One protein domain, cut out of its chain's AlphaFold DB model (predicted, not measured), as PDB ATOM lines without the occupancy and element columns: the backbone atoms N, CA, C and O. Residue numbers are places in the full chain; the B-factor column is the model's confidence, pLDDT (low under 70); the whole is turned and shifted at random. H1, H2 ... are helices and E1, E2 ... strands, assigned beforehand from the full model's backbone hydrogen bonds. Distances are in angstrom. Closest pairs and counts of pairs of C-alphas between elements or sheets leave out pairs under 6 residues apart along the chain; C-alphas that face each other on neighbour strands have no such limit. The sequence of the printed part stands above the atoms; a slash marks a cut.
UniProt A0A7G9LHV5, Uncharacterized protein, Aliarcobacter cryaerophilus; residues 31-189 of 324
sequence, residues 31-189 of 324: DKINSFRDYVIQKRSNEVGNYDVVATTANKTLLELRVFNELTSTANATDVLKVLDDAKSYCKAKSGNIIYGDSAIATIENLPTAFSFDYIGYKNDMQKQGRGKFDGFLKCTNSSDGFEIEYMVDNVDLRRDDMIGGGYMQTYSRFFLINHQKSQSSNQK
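What this domain is: This is residues 31 to 189 of the 324 residues of an uncharacterized protein of Aliarcobacter cryaerophilus (UniProt A0A7G9LHV5). One twisted sheet of six strands curls round the long helix H2, with H1 beside H2 on the same face, while the helical hairpin of H3 and H4 is at the E3 and E4 part of the sheet. The long hairpin of E5 and E6 runs away from H2 to a tip at residues 163 to 167, and this arm makes much of the length. The printed part has 159 residues, with four named helices and six named strands in the order H1 E1 E2 H2 E3 H3 H4 E4 E5 E6. The sheet runs E1 E2 E6 E5 E4 E3, antiparallel throughout, and the class is mixed, helices and strands. The whole is compact, with a radius of gyration of the C-alphas of 16.1 A and spans of 55 by 37 by 24 A.

How they stand to each other: Begin at H1, residues 36 to 43, which is on the sheet at a height of 8.2 A. Its closest C-alphas to edge strand E1, residues 51 to 56, are Ile 41 and Val 53, 6.9 A apart. E1 forms a hairpin with E2, residues 60 to 71, antiparallel at 149 degrees; look for N 52 and O 64, 2.9 A apart. E2 bends by 59 degrees at residue 68, and its other neighbour is E6, residues 168 to 180, antiparallel at 165 degrees, with N 65 and O 174 at 2.8 A. Next comes H2, residues 78 to 93, on the same face as H1. It touches H1 with residues 86 to 91 alone, the closest C-alphas being Phe 36 and Tyr 90 at 6.4 A; they run opposite ways at a steep tilt of 69 degrees, only just short of about perpendicular. The sheet curls round H2, whose Cys 91 has its C-alpha 5.8 A from that of Cys 140 in E4, residues 138 to 141. The other edge strand is E3, residues 97 to 100, antiparallel to E4 at 160 degrees, with N 99 and O 139 at 2.8 A. H3, residues 102 to 110, is on the opposite face from H1 and H2. H3 forms a helical hairpin with H4, residues 117 to 129: they run opposite ways at a steep tilt of 43 degrees. H4 touches H3 with residues 123 to 126 alone, the closest C-alphas being Ile 105 and Met 126 at 6.5 A. H4 only grazes the sheet, with residues 122 to 129. E4, E5, residues 147 to 162, and E6 form a meander, each strand the antiparallel neighbour of the one before. Find N 149 and O 138 at 2.7 A between E5 and E4, and N 173 and O 156 at 2.9 A between E6 and E5. In H1, H2, H3 and H4 every O i to N i+4 pair is within hydrogen-bond range.

Where its parts are: Find C-alpha 36 at (45.813, 40.606, 25.557), where H1 begins; it is 10.4 A long. E1 measures 14.4 A and E2 31.9 A. C-alpha 78 at (45.730, 27.286, 10.795) opens H2, 22.0 A long. E3 is 10.0 A, H3 12.3 A, H4 18.5 A and E4 9.9 A. E5 runs 40.2 A and bends by 52 degrees at residue 150. E6 runs 37.5 A and ends at C-alpha 180, (47.829, 48.389, 23.065).

The domain as a whole: The two C-alphas farthest apart are those of Ser 143 and Gly 165, 54.8 A. The printed part has no cut, and no link between named elements is long. The mean pLDDT of the printed part is 86.5; residues 72 to 74, 113 to 118 and 186 are under 70.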
ATOM      1  N   ASP A  31      38.484  37.018  31.975       82.19
ATOM      2  CA  ASP A  31      37.971  38.323  32.391       82.19
ATOM      3  C   ASP A  31      38.869  39.039  33.414       82.19
ATOM      4  O   ASP A  31      38.880  40.270  33.453       82.19
ATOM      5  N   LYS A  32      39.685  38.306  34.183       86.56
ATOM      6  CA  LYS A  32      40.621  38.863  35.176       86.56
ATOM      7  C   LYS A  32      42.012  39.168  34.623       86.56
ATOM      8  O   LYS A  32      42.823  39.761  35.326       86.56
ATOM      9  N   ILE A  33      42.306  38.782  33.384       88.69
ATOM     10  CA  ILE A  33      43.620  39.013  32.775       88.69
ATOM     11  C   ILE A  33      43.718  40.462  32.296       88.69
ATOM     12  O   ILE A  33      42.828  40.952  31.600       88.69
ATOM     13  N   ASN A  34      44.794  41.156  32.658       87.69
ATOM     14  CA  ASN A  34      44.893  42.611  32.509       87.69
ATOM     15  C   ASN A  34      45.125  43.093  31.077       87.69
ATOM     16  O   ASN A  34      44.778  44.233  30.784       87.69
ATOM     17  N   SER A  35      45.679  42.244  30.209       91.75
ATOM     18  CA  SER A  35      45.942  42.598  28.816       91.75
ATOM     19  C   SER A  35      45.893  41.403  27.871       91.75
ATOM     20  O   SER A  35      46.084  40.255  28.293       91.75
ATOM     21  N   PHE A  36      45.707  41.660  26.573       92.94
ATOM     22  CA  PHE A  36      45.813  40.606  25.557       92.94
ATOM     23  C   PHE A  36      47.192  39.927  25.558       92.94
ATOM     24  O   PHE A  36      47.303  38.714  25.380       92.94
ATOM     25  N   ARG A  37      48.256  40.691  25.823       92.56
ATOM     26  CA  ARG A  37      49.612  40.149  25.945       92.56
ATOM     27  C   ARG A  37      49.707  39.139  27.088       92.56
ATOM     28  O   ARG A  37      50.199  38.035  26.875       92.56
ATOM     29  N   ASP A  38      49.227  39.499  28.275       90.88
ATOM     30  CA  ASP A  38      49.295  38.620  29.446       90.88
ATOM     31  C   ASP A  38      48.453  37.352  29.222       90.88
ATOM     32  O   ASP A  38      48.833  36.260  29.647       90.88
ATOM     33  N   TYR A  39      47.354  37.471  28.465       92.25
ATOM     34  CA  TYR A  39      46.553  36.326  28.034       92.25
ATOM     35  C   TYR A  39      47.348  35.367  27.145       92.25
ATOM     36  O   TYR A  39      47.337  34.163  27.403       92.25
ATOM     37  N   VAL A  40      48.072  35.873  26.138       92.50
ATOM     38  CA  VAL A  40      48.922  35.028  25.282       92.50
ATOM     39  C   VAL A  40      50.010  34.351  26.111       92.50
ATOM     40  O   VAL A  40      50.179  33.138  26.004       92.50
ATOM     41  N   ILE A  41      50.689  35.093  26.990       89.88
ATOM     42  CA  ILE A  41      51.738  34.550  27.869       89.88
ATOM     43  C   ILE A  41      51.194  33.411  28.730       89.88
ATOM     44  O   ILE A  41      51.828  32.363  28.830       89.88
ATOM     45  N   GLN A  42      50.011  33.579  29.322       88.94
ATOM     46  CA  GLN A  42      49.403  32.547  30.154       88.94
ATOM     47  C   GLN A  42      48.949  31.338  29.321       88.94
ATOM     48  O   GLN A  42      49.256  30.197  29.679       88.94
ATOM     49  N   LYS A  43      48.257  31.567  28.195       89.88
ATOM     50  CA  LYS A  43      47.636  30.507  27.378       89.88
ATOM     51  C   LYS A  43      48.673  29.667  26.653       89.88
ATOM     52  O   LYS A  43      48.564  28.448  26.607       89.88
ATOM     53  N   ARG A  44      49.655  30.348  26.065       89.31
ATOM     54  CA  ARG A  44      50.677  29.784  25.177       89.31
ATOM     55  C   ARG A  44      51.993  29.545  25.898       89.31
ATOM     56  O   ARG A  44      52.976  29.192  25.260       89.31
ATOM     57  N   SER A  45      52.002  29.658  27.229       84.00
ATOM     58  CA  SER A  45      53.173  29.383  28.063       84.00
ATOM     59  C   SER A  45      53.836  28.060  27.705       84.00
ATOM     60  O   SER A  45      55.049  28.026  27.680       84.00
ATOM     61  N   ASN A  46      53.101  26.994  27.364       83.06
ATOM     62  CA  ASN A  46      53.658  25.675  27.013       83.06
ATOM     63  C   ASN A  46      54.132  25.521  25.555       83.06
ATOM     64  O   ASN A  46      54.616  24.447  25.192       83.06
ATOM     65  N   GLU A  47      54.003  26.567  24.741       84.50
ATOM     66  CA  GLU A  47      54.282  26.573  23.300       84.50
ATOM     67  C   GLU A  47      55.495  27.451  22.939       84.50
ATOM     68  O   GLU A  47      55.626  27.895  21.797       84.50
ATOM     69  N   VAL A  48      56.382  27.704  23.910       80.56
ATOM     70  CA  VAL A  48      57.632  28.453  23.696       80.56
ATOM     71  C   VAL A  48      58.445  27.831  22.565       80.56
ATOM     72  O   VAL A  48      58.641  26.617  22.534       80.56
ATOM     73  N   GLY A  49      58.930  28.675  21.657       78.75
ATOM     74  CA  GLY A  49      59.592  28.293  20.412       78.75
ATOM     75  C   GLY A  49      58.655  28.247  19.204       78.75
ATOM     76  O   GLY A  49      59.135  28.366  18.082       78.75
ATOM     77  N   ASN A  50      57.338  28.125  19.416       85.81
ATOM     78  CA  ASN A  50      56.330  28.069  18.353       85.81
ATOM     79  C   ASN A  50      55.372  29.262  18.398       85.81
ATOM     80  O   ASN A  50      54.915  29.704  17.349       85.81
ATOM     81  N   TYR A  51      55.030  29.760  19.587       90.81
ATOM     82  CA  TYR A  51      54.165  30.925  19.761       90.81
ATOM     83  C   TYR A  51      54.645  31.762  20.950       90.81
ATOM     84  O   TYR A  51      54.257  31.546  22.100       90.81
ATOM     85  N   ASP A  52      55.473  32.757  20.646       89.88
ATOM     86  CA  ASP A  52      56.159  33.576  21.635       89.88
ATOM     87  C   ASP A  52      55.750  35.048  21.561       89.88
ATOM     88  O   ASP A  52      55.671  35.655  20.498       89.88
ATOM     89  N   VAL A  53      55.573  35.665  22.726       93.81
ATOM     90  CA  VAL A  53      55.765  37.103  22.897       93.81
ATOM     91  C   VAL A  53      57.272  37.321  22.920       93.81
ATOM     92  O   VAL A  53      57.913  36.966  23.909       93.81
ATOM     93  N   VAL A  54      57.829  37.868  21.836       92.06
ATOM     94  CA  VAL A  54      59.286  38.010  21.650       92.06
ATOM     95  C   VAL A  54      59.801  39.409  21.921       92.06
ATOM     96  O   VAL A  54      60.927  39.552  22.376       92.06
ATOM     97  N   ALA A  55      58.980  40.441  21.715       93.44
ATOM     98  CA  ALA A  55      59.344  41.811  22.056       93.44
ATOM     99  C   ALA A  55      58.183  42.554  22.708       93.44
ATOM    100  O   ALA A  55      57.025  42.361  22.332       93.44
ATOM    101  N   THR A  56      58.473  43.404  23.691       93.56
ATOM    102  CA  THR A  56      57.451  44.218  24.358       93.56
ATOM    103  C   THR A  56      57.990  45.598  24.707       93.56
ATOM    104  O   THR A  56      59.122  45.753  25.145       93.56
ATOM    105  N   THR A  57      57.153  46.613  24.531       92.25
ATOM    106  CA  THR A  57      57.361  47.960  25.077       92.25
ATOM    107  C   THR A  57      56.124  48.356  25.879       92.25
ATOM    108  O   THR A  57      55.205  47.551  26.046       92.25
ATOM    109  N   ALA A  58      56.069  49.602  26.357       91.12
ATOM    110  CA  ALA A  58      54.908  50.127  27.069       91.12
ATOM    111  C   ALA A  58      53.596  49.926  26.289       91.12
ATOM    112  O   ALA A  58      52.602  49.509  26.864       91.12
ATOM    113  N   ASN A  59      53.581  50.157  24.974       93.44
ATOM    114  CA  ASN A  59      52.349  50.106  24.178       93.44
ATOM    115  C   ASN A  59      52.396  49.113  23.021       93.44
ATOM    116  O   ASN A  59      51.433  49.039  22.264       93.44
ATOM    117  N   LYS A  60      53.487  48.356  22.862       95.25
ATOM    118  CA  LYS A  60      53.629  47.416  21.750       95.25
ATOM    119  C   LYS A  60      53.998  46.021  22.210       95.25
ATOM    120  O   LYS A  60      54.677  45.822  23.216       95.25
ATOM    121  N   THR A  61      53.544  45.033  21.458       95.75
ATOM    122  CA  THR A  61      53.934  43.633  21.615       95.75
ATOM    123  C   THR A  61      54.193  43.043  20.245       95.75
ATOM    124  O   THR A  61      53.379  43.208  19.343       95.75
ATOM    125  N   LEU A  62      55.319  42.360  20.095       95.88
ATOM    126  CA  LEU A  62      55.627  41.562  18.923       95.88
ATOM    127  C   LEU A  62      55.419  40.094  19.280       95.88
ATOM    128  O   LEU A  62      56.102  39.567  20.163       95.88
ATOM    129  N   LEU A  63      54.473  39.457  18.597       95.94
ATOM    130  CA  LEU A  63      54.303  38.010  18.639       95.94
ATOM    131  C   LEU A  63      55.083  37.377  17.494       95.94
ATOM    132  O   LEU A  63      55.014  37.871  16.370       95.94
ATOM    133  N   GLU A  64      55.769  36.279  17.772       93.44
ATOM    134  CA  GLU A  64      56.355  35.382  16.784       93.44
ATOM    135  C   GLU A  64      55.580  34.065  16.805       93.44
ATOM    136  O   GLU A  64      55.477  33.413  17.846       93.44
ATOM    137  N   LEU A  65      55.054  33.664  15.651       92.00
ATOM    138  CA  LEU A  65      54.567  32.314  15.422       92.00
ATOM    139  C   LEU A  65      55.532  31.611  14.478       92.00
ATOM    140  O   LEU A  65      55.655  32.004  13.319       92.00
ATOM    141  N   ARG A  66      56.201  30.571  14.969       88.19
ATOM    142  CA  ARG A  66      57.171  29.797  14.201       88.19
ATOM    143  C   ARG A  66      56.612  28.445  13.803       88.19
ATOM    144  O   ARG A  66      56.063  27.709  14.626       88.19
ATOM    145  N   VAL A  67      56.824  28.112  12.540       86.00
ATOM    146  CA  VAL A  67      56.481  26.825  11.945       86.00
ATOM    147  C   VAL A  67      57.776  26.131  11.560       86.00
ATOM    148  O   VAL A  67      58.648  26.742  10.946       86.00
ATOM    149  N   PHE A  68      57.917  24.864  11.944       83.69
ATOM    150  CA  PHE A  68      59.127  24.081  11.712       83.69
ATOM    151  C   PHE A  68      58.905  23.040  10.628       83.69
ATOM    152  O   PHE A  68      57.943  22.278  10.697       83.69
ATOM    153  N   ASN A  69      59.870  22.946   9.711       81.81
ATOM    154  CA  ASN A  69      59.967  21.869   8.725       81.81
ATOM    155  C   ASN A  69      58.666  21.629   7.934       81.81
ATOM    156  O   ASN A  69      58.309  20.488   7.643       81.81
ATOM    157  N   GLU A  70      57.944  22.695   7.599       82.88
ATOM    158  CA  GLU A  70      56.706  22.588   6.841       82.88
ATOM    159  C   GLU A  70      56.993  22.499   5.342       82.88
ATOM    160  O   GLU A  70      57.825  23.219   4.783       82.88
ATOM    161  N   LEU A  71      56.269  21.607   4.673       76.00
ATOM    162  CA  LEU A  71      56.224  21.546   3.223       76.00
ATOM    163  C   LEU A  71      55.507  22.786   2.686       76.00
ATOM    164  O   LEU A  71      54.361  23.052   3.036       76.00
ATOM    165  N   THR A  72      56.138  23.507   1.757       67.88
ATOM    166  CA  THR A  72      55.528  24.720   1.168       67.88
ATOM    167  C   THR A  72      54.144  24.437   0.562       67.88
ATOM    168  O   THR A  72      53.264  25.290   0.573       67.88
ATOM    169  N   SER A  73      53.930  23.218   0.060       64.81
ATOM    170  CA  SER A  73      52.665  22.761  -0.524       64.81
ATOM    171  C   SER A  73      51.549  22.489   0.492       64.81
ATOM    172  O   SER A  73      50.398  22.355   0.084       64.81
ATOM    173  N   THR A  74      51.859  22.391   1.788       68.44
ATOM    174  CA  THR A  74      50.888  22.095   2.857       68.44
ATOM    175  C   THR A  74      50.612  23.280   3.779       68.44
ATOM    176  O   THR A  74      49.720  23.179   4.628       68.44
ATOM    177  N   ALA A  75      51.343  24.386   3.599       70.00
ATOM    178  CA  ALA A  75      51.141  25.625   4.337       70.00
ATOM    179  C   ALA A  75      49.683  26.083   4.223       70.00
ATOM    180  O   ALA A  75      49.122  26.194   3.128       70.00
ATOM    181  N   ASN A  76      49.046  26.315   5.369       77.25
ATOM    182  CA  ASN A  76      47.624  26.623   5.442       77.25
ATOM    183  C   ASN A  76      47.320  27.696   6.500       77.25
ATOM    184  O   ASN A  76      48.192  28.127   7.252       77.25
ATOM    185  N   ALA A  77      46.067  28.145   6.564       83.19
ATOM    186  CA  ALA A  77      45.674  29.257   7.432       83.19
ATOM    187  C   ALA A  77      45.662  28.952   8.948       83.19
ATOM    188  O   ALA A  77      45.393  29.865   9.727       83.19
ATOM    189  N   THR A  78      45.918  27.715   9.391       82.88
ATOM    190  CA  THR A  78      45.730  27.286  10.795       82.88
ATOM    191  C   THR A  78      46.483  28.168  11.788       82.88
ATOM    192  O   THR A  78      45.920  28.578  12.802       82.88
ATOM    193  N   ASP A  79      47.725  28.529  11.481       83.62
ATOM    194  CA  ASP A  79      48.548  29.363  12.358       83.62
ATOM    195  C   ASP A  79      48.004  30.783  12.503       83.62
ATOM    196  O   ASP A  79      47.960  31.348  13.595       83.62
ATOM    197  N   VAL A  80      47.529  31.357  11.398       89.06
ATOM    198  CA  VAL A  80      46.904  32.681  11.400       89.06
ATOM    199  C   VAL A  80      45.597  32.634  12.191       89.06
ATOM    200  O   VAL A  80      45.351  33.492  13.041       89.06
ATOM    201  N   LEU A  81      44.782  31.596  11.974       89.62
ATOM    202  CA  LEU A  81      43.539  31.377  12.713       89.62
ATOM    203  C   LEU A  81      43.782  31.227  14.215       89.62
ATOM    204  O   LEU A  81      42.969  31.699  15.000       89.62
ATOM    205  N   LYS A  82      44.908  30.643  14.629       90.25
ATOM    206  CA  LYS A  82      45.280  30.505  16.042       90.25
ATOM    207  C   LYS A  82      45.467  31.857  16.735       90.25
ATOM    208  O   LYS A  82      44.990  32.040  17.854       90.25
ATOM    209  N   VAL A  83      46.117  32.815  16.070       93.19
ATOM    210  CA  VAL A  83      46.279  34.187  16.588       93.19
ATOM    211  C   VAL A  83      44.940  34.928  16.589       93.19
ATOM    212  O   VAL A  83      44.599  35.592  17.570       93.19
ATOM    213  N   LEU A  84      44.148  34.775  15.521       93.31
ATOM    214  CA  LEU A  84      42.804  35.355  15.436       93.31
ATOM    215  C   LEU A  84      41.867  34.807  16.523       93.31
ATOM    216  O   LEU A  84      41.091  35.574  17.091       93.31
ATOM    217  N   ASP A  85      41.960  33.517  16.842       92.19
ATOM    218  CA  ASP A  85      41.175  32.863  17.890       92.19
ATOM    219  C   ASP A  85      41.542  33.342  19.285       92.19
ATOM    220  O   ASP A  85      40.661  33.639  20.096       92.19
ATOM    221  N   ASP A  86      42.833  33.513  19.544       93.69
ATOM    222  CA  ASP A  86      43.304  34.091  20.791       93.69
ATOM    223  C   ASP A  86      42.801  35.525  20.966       93.69
ATOM    224  O   ASP A  86      42.233  35.846  22.015       93.69
ATOM    225  N   ALA A  87      42.926  36.360  19.929       94.81
ATOM    226  CA  ALA A  87      42.435  37.733  19.951       94.81
ATOM    227  C   ALA A  87      40.909  37.793  20.122       94.81
ATOM    228  O   ALA A  87      40.407  38.554  20.952       94.81
ATOM    229  N   LYS A  88      40.159  36.962  19.386       93.12
ATOM    230  CA  LYS A  88      38.693  36.878  19.458       93.12
ATOM    231  C   LYS A  88      38.223  36.427  20.835       93.12
ATOM    232  O   LYS A  88      37.325  37.052  21.398       93.12
ATOM    233  N   SER A  89      38.828  35.375  21.377       92.00
ATOM    234  CA  SER A  89      38.491  34.821  22.690       92.00
ATOM    235  C   SER A  89      38.725  35.839  23.800       92.00
ATOM    236  O   SER A  89      37.819  36.096  24.595       92.00
ATOM    237  N   TYR A  90      39.899  36.478  23.818       93.56
ATOM    238  CA  TYR A  90      40.216  37.503  24.809       93.56
ATOM    239  C   TYR A  90      39.298  38.726  24.684       93.56
ATOM    240  O   TYR A  90      38.689  39.152  25.666       93.56
ATOM    241  N   CYS A  91      39.123  39.250  23.467       94.25
ATOM    242  CA  CYS A  91      38.284  40.421  23.226       94.25
ATOM    243  C   CYS A  91      36.833  40.187  23.667       94.25
ATOM    244  O   CYS A  91      36.258  41.018  24.368       94.25
ATOM    245  N   LYS A  92      36.257  39.023  23.330       91.75
ATOM    246  CA  LYS A  92      34.903  38.644  23.759       91.75
ATOM    247  C   LYS A  92      34.793  38.502  25.273       91.75
ATOM    248  O   LYS A  92      33.820  38.985  25.843       91.75
ATOM    249  N   ALA A  93      35.782  37.896  25.932       91.12
ATOM    250  CA  ALA A  93      35.800  37.779  27.392       91.12
ATOM    251  C   ALA A  93      35.815  39.151  28.090       91.12
ATOM    252  O   ALA A  93      35.283  39.295  29.187       91.12
ATOM    253  N   LYS A  94      36.364  40.178  27.432       90.50
ATOM    254  CA  LYS A  94      36.326  41.573  27.891       90.50
ATOM    255  C   LYS A  94      35.082  42.345  27.457       90.50
ATOM    256  O   LYS A  94      34.993  43.534  27.741       90.50
ATOM    257  N   SER A  95      34.108  41.703  26.808       91.06
ATOM    258  CA  SER A  95      32.938  42.359  26.196       91.06
ATOM    259  C   SER A  95      33.305  43.379  25.107       91.06
ATOM    260  O   SER A  95      32.601  44.365  24.900       91.06
ATOM    261  N   GLY A  96      34.441  43.183  24.432       93.25
ATOM    262  CA  GLY A  96      34.842  43.970  23.271       93.25
ATOM    263  C   GLY A  96      34.289  43.415  21.959       93.25
ATOM    264  O   GLY A  96      33.880  42.254  21.876       93.25
ATOM    265  N   ASN A  97      34.325  44.241  20.911       93.94
ATOM    266  CA  ASN A  97      33.944  43.833  19.559       93.94
ATOM    267  C   ASN A  97      35.176  43.701  18.664       93.94
ATOM    268  O   ASN A  97      36.017  44.604  18.616       93.94
ATOM    269  N   ILE A  98      35.249  42.589  17.931       95.00
ATOM    270  CA  ILE A  98      36.289  42.330  16.935       95.00
ATOM    271  C   ILE A  98      35.901  42.973  15.608       95.00
ATOM    272  O   ILE A  98      34.772  42.817  15.147       95.00
ATOM    273  N   ILE A  99      36.868  43.640  14.990       96.19
ATOM    274  CA  ILE A  99      36.812  44.122  13.616       96.19
ATOM    275  C   ILE A  99      37.990  43.489  12.878       96.19
ATOM    276  O   ILE A  99      39.148  43.717  13.233       96.19
ATOM    277  N   TYR A 100      37.705  42.674  11.869       96.06
ATOM    278  CA  TYR A 100      38.728  42.121  10.985       96.06
ATOM    279  C   TYR A 100      39.189  43.202  10.014       96.06
ATOM    280  O   TYR A 100      38.358  43.879   9.413       96.06
ATOM    281  N   GLY A 101      40.494  43.390   9.874       95.12
ATOM    282  CA  GLY A 101      41.020  44.324   8.892       95.12
ATOM    283  C   GLY A 101      41.199  43.687   7.520       95.12
ATOM    284  O   GLY A 101      41.227  42.459   7.381       95.12
ATOM    285  N   ASP A 102      41.331  44.528   6.500       91.19
ATOM    286  CA  ASP A 102      41.405  44.090   5.103       91.19
ATOM    287  C   ASP A 102      42.585  43.146   4.850       91.19
ATOM    288  O   ASP A 102      42.460  42.182   4.089       91.19
ATOM    289  N   SER A 103      43.700  43.364   5.552       90.00
ATOM    290  CA  SER A 103      44.870  42.490   5.487       90.00
ATOM    291  C   SER A 103      44.563  41.073   5.989       90.00
ATOM    292  O   SER A 103      44.938  40.106   5.330       90.00
ATOM    293  N   ALA A 104      43.829  40.918   7.099       91.88
ATOM    294  CA  ALA A 104      43.467  39.589   7.597       91.88
ATOM    295  C   ALA A 104      42.486  38.878   6.663       91.88
ATOM    296  O   ALA A 104      42.653  37.688   6.398       91.88
ATOM    297  N   ILE A 105      41.500  39.607   6.130       90.81
ATOM    298  CA  ILE A 105      40.543  39.064   5.158       90.81
ATOM    299  C   ILE A 105      41.299  38.534   3.933       90.81
ATOM    300  O   ILE A 105      41.125  37.377   3.554       90.81
ATOM    301  N   ALA A 106      42.201  39.340   3.367       88.38
ATOM    302  CA  ALA A 106      43.006  38.937   2.220       88.38
ATOM    303  C   ALA A 106      43.910  37.729   2.526       88.38
ATOM    304  O   ALA A 106      44.042  36.841   1.686       88.38
ATOM    305  N   THR A 107      44.519  37.656   3.712       87.81
ATOM    306  CA  THR A 107      45.330  36.496   4.118       87.81
ATOM    307  C   THR A 107      44.493  35.214   4.179       87.81
ATOM    308  O   THR A 107      44.879  34.201   3.602       87.81
ATOM    309  N   ILE A 108      43.331  35.252   4.835       87.00
ATOM    310  CA  ILE A 108      42.451  34.085   5.022       87.00
ATOM    311  C   ILE A 108      41.796  33.628   3.705       87.00
ATOM    312  O   ILE A 108      41.513  32.440   3.538       87.00
ATOM    313  N   GLU A 109      41.571  34.538   2.756       83.06
ATOM    314  CA  GLU A 109      41.062  34.207   1.418       83.06
ATOM    315  C   GLU A 109      42.108  33.532   0.517       83.06
ATOM    316  O   GLU A 109      41.732  32.725  -0.332       83.06
ATOM    317  N   ASN A 110      43.394  33.851   0.693       79.19
ATOM    318  CA  ASN A 110      44.470  33.374  -0.183       79.19
ATOM    319  C   ASN A 110      45.209  32.134   0.337       79.19
ATOM    320  O   ASN A 110      45.892  31.469  -0.441       79.19
ATOM    321  N   LEU A 111      45.116  31.820   1.632       77.44
ATOM    322  CA  LEU A 111      45.753  30.628   2.186       77.44
ATOM    323  C   LEU A 111      44.865  29.389   1.989       77.44
ATOM    324  O   LEU A 111      43.666  29.447   2.279       77.44
ATOM    325  N   PRO A 112      45.436  28.244   1.562       71.25
ATOM    326  CA  PRO A 112      44.740  26.969   1.619       71.25
ATOM    327  C   PRO A 112      44.277  26.696   3.046       71.25
ATOM    328  O   PRO A 112      44.921  27.102   4.014       71.25
ATOM    329  N   THR A 113      43.186  25.958   3.195       64.25
ATOM    330  CA  THR A 113      42.727  25.500   4.506       64.25
ATOM    331  C   THR A 113      42.473  24.017   4.472       64.25
ATOM    332  O   THR A 113      41.716  23.540   3.626       64.25
ATOM    333  N   ALA A 114      43.040  23.291   5.435       60.94
ATOM    334  CA  ALA A 114      42.455  22.018   5.819       60.94
ATOM    335  C   ALA A 114      40.990  22.299   6.193       60.94
ATOM    336  O   ALA A 114      40.738  23.234   6.950       60.94
ATOM    337  N   PHE A 115      40.028  21.577   5.608       55.97
ATOM    338  CA  PHE A 115      38.599  21.776   5.873       55.97
ATOM    339  C   PHE A 115      38.327  21.705   7.387       55.97
ATOM    340  O   PHE A 115      38.215  20.618   7.950       55.97
ATOM    341  N   SER A 116      38.233  22.859   8.049       65.00
ATOM    342  CA  SER A 116      37.900  22.983   9.467       65.00
ATOM    343  C   SER A 116      36.648  23.840   9.622       65.00
ATOM    344  O   SER A 116      36.448  24.827   8.907       65.00
ATOM    345  N   PHE A 117      35.769  23.456  10.551       67.69
ATOM    346  CA  PHE A 117      34.554  24.223  10.845       67.69
ATOM    347  C   PHE A 117      34.880  25.637  11.341       67.69
ATOM    348  O   PHE A 117      34.169  26.584  11.000       67.69
ATOM    349  N   ASP A 118      35.991  25.793  12.065       69.44
ATOM    350  CA  ASP A 118      36.452  27.087  12.562       69.44
ATOM    351  C   ASP A 118      36.773  28.047  11.414       69.44
ATOM    352  O   ASP A 118      36.315  29.191  11.426       69.44
ATOM    353  N   TYR A 119      37.468  27.579  10.371       76.00
ATOM    354  CA  TYR A 119      37.763  28.399   9.192       76.00
ATOM    355  C   TYR A 119      36.491  28.916   8.509       76.00
ATOM    356  O   TYR A 119      36.402  30.101   8.186       76.00
ATOM    357  N   ILE A 120      35.485  28.051   8.331       79.56
ATOM    358  CA  ILE A 120      34.196  28.444   7.741       79.56
ATOM    359  C   ILE A 120      33.533  29.532   8.596       79.56
ATOM    360  O   ILE A 120      32.996  30.498   8.053       79.56
ATOM    361  N   GLY A 121      33.618  29.416   9.924       83.75
ATOM    362  CA  GLY A 121      33.157  30.442  10.857       83.75
ATOM    363  C   GLY A 121      33.835  31.795  10.631       83.75
ATOM    364  O   GLY A 121      33.145  32.796  10.444       83.75
ATOM    365  N   TYR A 122      35.171  31.830  10.575       86.62
ATOM    366  CA  TYR A 122      35.921  33.067  10.311       86.62
ATOM    367  C   TYR A 122      35.597  33.668   8.948       86.62
ATOM    368  O   TYR A 122      35.353  34.869   8.857       86.62
ATOM    369  N   LYS A 123      35.540  32.844   7.899       85.00
ATOM    370  CA  LYS A 123      35.207  33.303   6.550       85.00
ATOM    371  C   LYS A 123      33.810  33.919   6.502       85.00
ATOM    372  O   LYS A 123      33.649  35.001   5.949       85.00
ATOM    373  N   ASN A 124      32.823  33.284   7.130       86.94
ATOM    374  CA  ASN A 124      31.462  33.812   7.208       86.94
ATOM    375  C   ASN A 124      31.394  35.122   8.006       86.94
ATOM    376  O   ASN A 124      30.706  36.052   7.587       86.94
ATOM    377  N   ASP A 125      32.097  35.210   9.139       90.12
ATOM    378  CA  ASP A 125      32.162  36.431   9.949       90.12
ATOM    379  C   ASP A 125      32.791  37.585   9.144       90.12
ATOM    380  O   ASP A 125      32.226  38.678   9.074       90.12
ATOM    381  N   MET A 126      33.912  37.325   8.462       91.88
ATOM    382  CA  MET A 126      34.606  38.294   7.605       91.88
ATOM    383  C   MET A 126      33.765  38.716   6.391       91.88
ATOM    384  O   MET A 126      33.704  39.900   6.072       91.88
ATOM    385  N   GLN A 127      33.061  37.781   5.746       89.00
ATOM    386  CA  GLN A 127      32.163  38.077   4.624       89.00
ATOM    387  C   GLN A 127      30.974  38.944   5.042       89.00
ATOM    388  O   GLN A 127      30.632  39.890   4.336       89.00
ATOM    389  N   LYS A 128      30.358  38.655   6.196       91.62
ATOM    390  CA  LYS A 128      29.270  39.479   6.749       91.62
ATOM    391  C   LYS A 128      29.744  40.885   7.097       91.62
ATOM    392  O   LYS A 128      28.998  41.841   6.911       91.62
ATOM    393  N   GLN A 129      30.961  41.004   7.623       92.50
ATOM    394  CA  GLN A 129      31.547  42.292   7.973       92.50
ATOM    395  C   GLN A 129      31.887  43.132   6.729       92.50
ATOM    396  O   GLN A 129      31.648  44.343   6.718       92.50
ATOM    397  N   GLY A 130      32.443  42.491   5.697       89.06
ATOM    398  CA  GLY A 130      32.967  43.147   4.503       89.06
ATOM    399  C   GLY A 130      34.316  43.848   4.725       89.06
ATOM    400  O   GLY A 130      34.818  43.951   5.848       89.06
ATOM    401  N   ARG A 131      34.894  44.329   3.615       89.25
ATOM    402  CA  ARG A 131      36.158  45.091   3.561       89.25
ATOM    403  C   ARG A 131      35.948  46.592   3.835       89.25
ATOM    404  O   ARG A 131      34.813  47.073   3.820       89.25
ATOM    405  N   GLY A 132      37.033  47.328   4.073       88.69
ATOM    406  CA  GLY A 132      37.057  48.782   4.276       88.69
ATOM    407  C   GLY A 132      36.633  49.238   5.675       88.69
ATOM    408  O   GLY A 132      36.235  50.387   5.861       88.69
ATOM    409  N   LYS A 133      36.643  48.334   6.664       90.56
ATOM    410  CA  LYS A 133      36.279  48.646   8.061       90.56
ATOM    411  C   LYS A 133      37.480  48.999   8.932       90.56
ATOM    412  O   LYS A 133      37.317  49.712   9.921       90.56
ATOM    413  N   PHE A 134      38.654  48.475   8.593       92.25
ATOM    414  CA  PHE A 134      39.905  48.705   9.302       92.25
ATOM    415  C   PHE A 134      41.086  48.344   8.393       92.25
ATOM    416  O   PHE A 134      41.107  47.253   7.824       92.25
ATOM    417  N   ASP A 135      42.070  49.236   8.288       87.50
ATOM    418  CA  ASP A 135      43.220  49.059   7.386       87.50
ATOM    419  C   ASP A 135      44.306  48.129   7.961       87.50
ATOM    420  O   ASP A 135      45.147  47.621   7.219       87.50
ATOM    421  N   GLY A 136      44.293  47.884   9.278       91.12
ATOM    422  CA  GLY A 136      45.236  46.971   9.927       91.12
ATOM    423  C   GLY A 136      44.874  45.494   9.742       91.12
ATOM    424  O   GLY A 136      44.156  45.106   8.819       91.12
ATOM    425  N   PHE A 137      45.368  44.630  10.627       95.50
ATOM    426  CA  PHE A 137      45.089  43.193  10.565       95.50
ATOM    427  C   PHE A 137      43.827  42.813  11.354       95.50
ATOM    428  O   PHE A 137      42.917  42.179  10.825       95.50
ATOM    429  N   LEU A 138      43.731  43.222  12.618       96.81
ATOM    430  CA  LEU A 138      42.557  42.986  13.467       96.81
ATOM    431  C   LEU A 138      42.482  44.050  14.558       96.81
ATOM    432  O   LEU A 138      43.506  44.443  15.101       96.81
ATOM    433  N   LYS A 139      41.279  44.465  14.945       97.38
ATOM    434  CA  LYS A 139      41.057  45.398  16.051       97.38
ATOM    435  C   LYS A 139      40.075  44.827  17.064       97.38
ATOM    436  O   LYS A 139      38.993  44.384  16.694       97.38
ATOM    437  N   CYS A 140      40.432  44.884  18.342       96.81
ATOM    438  CA  CYS A 140      39.504  44.707  19.449       96.81
ATOM    439  C   CYS A 140      39.105  46.081  19.988       96.81
ATOM    440  O   CYS A 140      39.918  46.823  20.539       96.81
ATOM    441  N   THR A 141      37.829  46.422  19.839       93.94
ATOM    442  CA  THR A 141      37.265  47.646  20.411       93.94
ATOM    443  C   THR A 141      36.744  47.358  21.810       93.94
ATOM    444  O   THR A 141      35.757  46.647  21.995       93.94
ATOM    445  N   ASN A 142      37.436  47.890  22.812       87.00
ATOM    446  CA  ASN A 142      37.074  47.747  24.213       87.00
ATOM    447  C   ASN A 142      37.514  48.995  24.988       87.00
ATOM    448  O   ASN A 142      38.634  49.463  24.813       87.00
ATOM    449  N   SER A 143      36.656  49.538  25.852       75.44
ATOM    450  CA  SER A 143      36.983  50.739  26.636       75.44
ATOM    451  C   SER A 143      37.997  50.480  27.759       75.44
ATOM    452  O   SER A 143      38.638  51.414  28.243       75.44
ATOM    453  N   SER A 144      38.148  49.224  28.188       79.94
ATOM    454  CA  SER A 144      39.019  48.822  29.292       79.94
ATOM    455  C   SER A 144      40.391  48.317  28.838       79.94
ATOM    456  O   SER A 144      41.372  48.669  29.490       79.94
ATOM    457  N   ASP A 145      40.470  47.572  27.735       83.44
ATOM    458  CA  ASP A 145      41.716  47.040  27.160       83.44
ATOM    459  C   ASP A 145      41.590  46.858  25.636       83.44
ATOM    460  O   ASP A 145      41.543  45.751  25.101       83.44
ATOM    461  N   GLY A 146      41.417  47.972  24.921       93.12
ATOM    462  CA  GLY A 146      41.437  47.972  23.462       93.12
ATOM    463  C   GLY A 146      42.842  47.700  22.924       93.12
ATOM    464  O   GLY A 146      43.836  48.213  23.444       93.12
ATOM    465  N   PHE A 147      42.928  46.929  21.844       96.38
ATOM    466  CA  PHE A 147      44.179  46.681  21.132       96.38
ATOM    467  C   PHE A 147      43.916  46.454  19.647       96.38
ATOM    468  O   PHE A 147      42.802  46.126  19.227       96.38
ATOM    469  N   GLU A 148      44.957  46.595  18.847       97.31
ATOM    470  CA  GLU A 148      44.930  46.258  17.432       97.31
ATOM    471  C   GLU A 148      46.186  45.493  17.045       97.31
ATOM    472  O   GLU A 148      47.291  45.824  17.464       97.31
ATOM    473  N   ILE A 149      46.005  44.454  16.241       97.88
ATOM    474  CA  ILE A 149      47.070  43.859  15.455       97.88
ATOM    475  C   ILE A 149      47.232  44.767  14.234       97.88
ATOM    476  O   ILE A 149      46.369  44.784  13.354       97.88
ATOM    477  N   GLU A 150      48.304  45.555  14.219       96.62
ATOM    478  CA  GLU A 150      48.577  46.550  13.179       96.62
ATOM    479  C   GLU A 150      48.822  45.853  11.839       96.62
ATOM    480  O   GLU A 150      48.141  46.125  10.855       96.62
ATOM    481  N   TYR A 151      49.737  44.883  11.826       95.69
ATOM    482  CA  TYR A 151      50.065  44.084  10.651       95.69
ATOM    483  C   TYR A 151      50.559  42.688  11.040       95.69
ATOM    484  O   TYR A 151      50.941  42.428  12.186       95.69
ATOM    485  N   MET A 152      50.605  41.812  10.036       94.56
ATOM    486  CA  MET A 152      51.315  40.538  10.072       94.56
ATOM    487  C   MET A 152      52.433  40.556   9.023       94.56
ATOM    488  O   MET A 152      52.170  40.823   7.849       94.56
ATOM    489  N   VAL A 153      53.663  40.245   9.433       91.88
ATOM    490  CA  VAL A 153      54.739  39.851   8.515       91.88
ATOM    491  C   VAL A 153      54.644  38.345   8.324       91.88
ATOM    492  O   VAL A 153      54.719  37.590   9.289       91.88
ATOM    493  N   ASP A 154      54.456  37.926   7.088       87.38
ATOM    494  CA  ASP A 154      54.232  36.563   6.653       87.38
ATOM    495  C   ASP A 154      55.530  35.903   6.178       87.38
ATOM    496  O   ASP A 154      56.339  36.532   5.492       87.38
ATOM    497  N   ASN A 155      55.670  34.611   6.482       80.38
ATOM    498  CA  ASN A 155      56.695  33.713   5.946       80.38
ATOM    499  C   ASN A 155      58.120  34.301   5.948       80.38
ATOM    500  O   ASN A 155      58.796  34.328   4.918       80.38
ATOM    501  N   VAL A 156      58.580  34.779   7.108       86.38
ATOM    502  CA  VAL A 156      59.979  35.167   7.306       86.38
ATOM    503  C   VAL A 156      60.826  33.899   7.382       86.38
ATOM    504  O   VAL A 156      60.806  33.193   8.390       86.38
ATOM    505  N   ASP A 157      61.561  33.602   6.315       80.00
ATOM    506  CA  ASP A 157      62.351  32.378   6.178       80.00
ATOM    507  C   ASP A 157      63.463  32.311   7.238       80.00
ATOM    508  O   ASP A 157      64.327  33.193   7.312       80.00
ATOM    509  N   LEU A 158      63.464  31.236   8.031       76.81
ATOM    510  CA  LEU A 158      64.526  30.897   8.985       76.81
ATOM    511  C   LEU A 158      65.456  29.827   8.427       76.81
ATOM    512  O   LEU A 158      66.665  29.989   8.484       76.81
ATOM    513  N   ARG A 159      64.915  28.741   7.869       76.62
ATOM    514  CA  ARG A 159      65.709  27.642   7.304       76.62
ATOM    515  C   ARG A 159      64.967  26.988   6.151       76.62
ATOM    516  O   ARG A 159      63.747  26.852   6.204       76.62
ATOM    517  N   ARG A 160      65.709  26.545   5.139       75.56
ATOM    518  CA  ARG A 160      65.197  25.697   4.064       75.56
ATOM    519  C   ARG A 160      66.108  24.499   3.899       75.56
ATOM    520  O   ARG A 160      67.301  24.684   3.687       75.56
ATOM    521  N   ASP A 161      65.526  23.315   3.982       77.12
ATOM    522  CA  ASP A 161      66.237  22.052   3.831       77.12
ATOM    523  C   ASP A 161      65.703  21.327   2.592       77.12
ATOM    524  O   ASP A 161      64.486  21.170   2.432       77.12
ATOM    525  N   ASP A 162      66.606  20.904   1.705       78.62
ATOM    526  CA  ASP A 162      66.262  20.110   0.525       78.62
ATOM    527  C   ASP A 162      65.660  18.761   0.933       78.62
ATOM    528  O   ASP A 162      66.165  18.065   1.819       78.62
ATOM    529  N   MET A 163      64.595  18.357   0.246       77.25
ATOM    530  CA  MET A 163      63.981  17.048   0.449       77.25
ATOM    531  C   MET A 163      64.476  16.025  -0.570       77.25
ATOM    532  O   MET A 163      64.553  16.294  -1.771       77.25
ATOM    533  N   ILE A 164      64.736  14.800  -0.100       72.44
ATOM    534  CA  ILE A 164      64.988  13.656  -0.983       72.44
ATOM    535  C   ILE A 164      63.737  13.436  -1.846       72.44
ATOM    536  O   ILE A 164      62.659  13.176  -1.316       72.44
ATOM    537  N   GLY A 165      63.886  13.538  -3.170       70.06
ATOM    538  CA  GLY A 165      62.773  13.447  -4.126       70.06
ATOM    539  C   GLY A 165      62.246  14.792  -4.643       70.06
ATOM    540  O   GLY A 165      61.352  14.791  -5.486       70.06
ATOM    541  N   GLY A 166      62.831  15.916  -4.213       72.50
ATOM    542  CA  GLY A 166      62.520  17.262  -4.699       72.50
ATOM    543  C   GLY A 166      61.586  18.050  -3.776       72.50
ATOM    544  O   GLY A 166      60.719  17.490  -3.108       72.50
ATOM    545  N   GLY A 167      61.765  19.374  -3.753       75.69
ATOM    546  CA  GLY A 167      61.062  20.291  -2.851       75.69
ATOM    547  C   GLY A 167      61.898  20.697  -1.633       75.69
ATOM    548  O   GLY A 167      63.037  20.262  -1.471       75.69
ATOM    549  N   TYR A 168      61.312  21.547  -0.787       76.12
ATOM    550  CA  TYR A 168      61.961  22.107   0.399       76.12
ATOM    551  C   TYR A 168      61.055  21.964   1.622       76.12
ATOM    552  O   TYR A 168      59.869  22.307   1.554       76.12
ATOM    553  N   MET A 169      61.630  21.544   2.748       80.12
ATOM    554  CA  MET A 169      61.042  21.817   4.057       80.12
ATOM    555  C   MET A 169      61.472  23.207   4.500       80.12
ATOM    556  O   MET A 169      62.651  23.552   4.421       80.12
ATOM    557  N   GLN A 170      60.526  24.001   4.981       80.38
ATOM    558  CA  GLN A 170      60.779  25.364   5.415       80.38
ATOM    559  C   GLN A 170      60.490  25.501   6.904       80.38
ATOM    560  O   GLN A 170      59.448  25.085   7.401       80.38
ATOM    561  N   THR A 171      61.430  26.105   7.620       83.62
ATOM    562  CA  THR A 171      61.175  26.694   8.931       83.62
ATOM    563  C   THR A 171      61.067  28.193   8.731       83.62
ATOM    564  O   THR A 171      61.963  28.801   8.139       83.62
ATOM    565  N   TYR A 172      59.983  28.791   9.199       84.69
ATOM    566  CA  TYR A 172      59.720  30.209   9.007       84.69
ATOM    567  C   TYR A 172      58.930  30.779  10.185       84.69
ATOM    568  O   TYR A 172      58.287  30.045  10.939       84.69
ATOM    569  N   SER A 173      58.961  32.101  10.308       88.38
ATOM    570  CA  SER A 173      58.218  32.838  11.324       88.38
ATOM    571  C   SER A 173      57.208  33.792  10.709       88.38
ATOM    572  O   SER A 173      57.442  34.396   9.662       88.38
ATOM    573  N   ARG A 174      56.084  33.965  11.397       91.50
ATOM    574  CA  ARG A 174      55.133  35.050  11.183       91.50
ATOM    575  C   ARG A 174      55.186  35.986  12.374       91.50
ATOM    576  O   ARG A 174      55.108  35.533  13.515       91.50
ATOM    577  N   PHE A 175      55.300  37.282  12.115       94.44
ATOM    578  CA  PHE A 175      55.345  38.288  13.170       94.44
ATOM    579  C   PHE A 175      54.070  39.113  13.188       94.44
ATOM    580  O   PHE A 175      53.662  39.629  12.153       94.44
ATOM    581  N   PHE A 176      53.480  39.299  14.363       97.00
ATOM    582  CA  PHE A 176      52.297  40.137  14.545       97.00
ATOM    583  C   PHE A 176      52.654  41.294  15.466       97.00
ATOM    584  O   PHE A 176      53.011  41.072  16.628       97.00
ATOM    585  N   LEU A 177      52.569  42.523  14.955       97.50
ATOM    586  CA  LEU A 177      52.747  43.712  15.783       97.50
ATOM    587  C   LEU A 177      51.401  44.122  16.372       97.50
ATOM    588  O   LEU A 177      50.449  44.383  15.641       97.50
ATOM    589  N   ILE A 178      51.340  44.199  17.695       97.25
ATOM    590  CA  ILE A 178      50.154  44.587  18.447       97.25
ATOM    591  C   ILE A 178      50.398  45.940  19.093       97.25
ATOM    592  O   ILE A 178      51.368  46.093  19.837       97.25
ATOM    593  N   ASN A 179      49.485  46.879  18.863       96.44
ATOM    594  CA  ASN A 179      49.400  48.138  19.585       96.44
ATOM    595  C   ASN A 179      48.330  48.029  20.675       96.44
ATOM    596  O   ASN A 179      47.181  47.673  20.411       96.44
ATOM    597  N   HIS A 180      48.710  48.366  21.903       94.56
ATOM    598  CA  HIS A 180      47.829  48.389  23.065       94.56
ATOM    599  C   HIS A 180      47.405  49.822  23.362       94.56
ATOM    600  O   HIS A 180      48.249  50.717  23.479       94.56
ATOM    601  N   GLN A 181      46.103  50.040  23.549       92.31
ATOM    602  CA  GLN A 181      45.567  51.357  23.896       92.31
ATOM    603  C   GLN A 181      46.093  51.842  25.252       92.31
ATOM    604  O   GLN A 181      46.331  53.035  25.440       92.31
ATOM    605  N   LYS A 182      46.281  50.923  26.205       90.00
ATOM    606  CA  LYS A 182      46.854  51.218  27.520       90.00
ATOM    607  C   LYS A 182      48.306  50.782  27.598       90.00
ATOM    608  O   LYS A 182      48.690  49.751  27.046       90.00
ATOM    609  N   SER A 183      49.085  51.570  28.337       90.12
ATOM    610  CA  SER A 183      50.449  51.203  28.695       90.12
ATOM    611  C   SER A 183      50.445  49.941  29.554       90.12
ATOM    612  O   SER A 183      49.655  49.811  30.488       90.12
ATOM    613  N   GLN A 184      51.370  49.045  29.259       87.00
ATOM    614  CA  GLN A 184      51.551  47.750  29.883       87.00
ATOM    615  C   GLN A 184      52.703  47.831  30.891       87.00
ATOM    616  O   GLN A 184      53.761  48.380  30.589       87.00
ATOM    617  N   SER A 185      52.503  47.319  32.106       71.69
ATOM    618  CA  SER A 185      53.396  47.582  33.249       71.69
ATOM    619  C   SER A 185      54.571  46.610  33.397       71.69
ATOM    620  O   SER A 185      55.426  46.817  34.255       71.69
ATOM    621  N   SER A 186      54.640  45.549  32.590       67.75
ATOM    622  CA  SER A 186      55.648  44.492  32.739       67.75
ATOM    623  C   SER A 186      56.368  44.193  31.422       67.75
ATOM    624  O   SER A 186      55.728  44.086  30.378       67.75
ATOM    625  N   ASN A 187      57.693  44.017  31.458       71.94
ATOM    626  CA  ASN A 187      58.452  43.445  30.342       71.94
ATOM    627  C   ASN A 187      58.393  41.907  30.413       71.94
ATOM    628  O   ASN A 187      59.405  41.243  30.625       71.94
ATOM    629  N   GLN A 188      57.181  41.351  30.343       81.31
ATOM    630  CA  GLN A 188      56.984  39.905  30.393       81.31
ATOM    631  C   GLN A 188      57.047  39.280  29.005       81.31
ATOM    632  O   GLN A 188      56.496  39.814  28.039       81.31
ATOM    633  N   LYS A 189      57.701  38.122  28.943       87.06
ATOM    634  CA  LYS A 189      57.897  37.293  27.754       87.06
ATOM    635  C   LYS A 189      57.375  35.881  28.003       87.06
ATOM    636  O   LYS A 189      57.266  35.452  29.155       87.06
TER     637      LYS A 189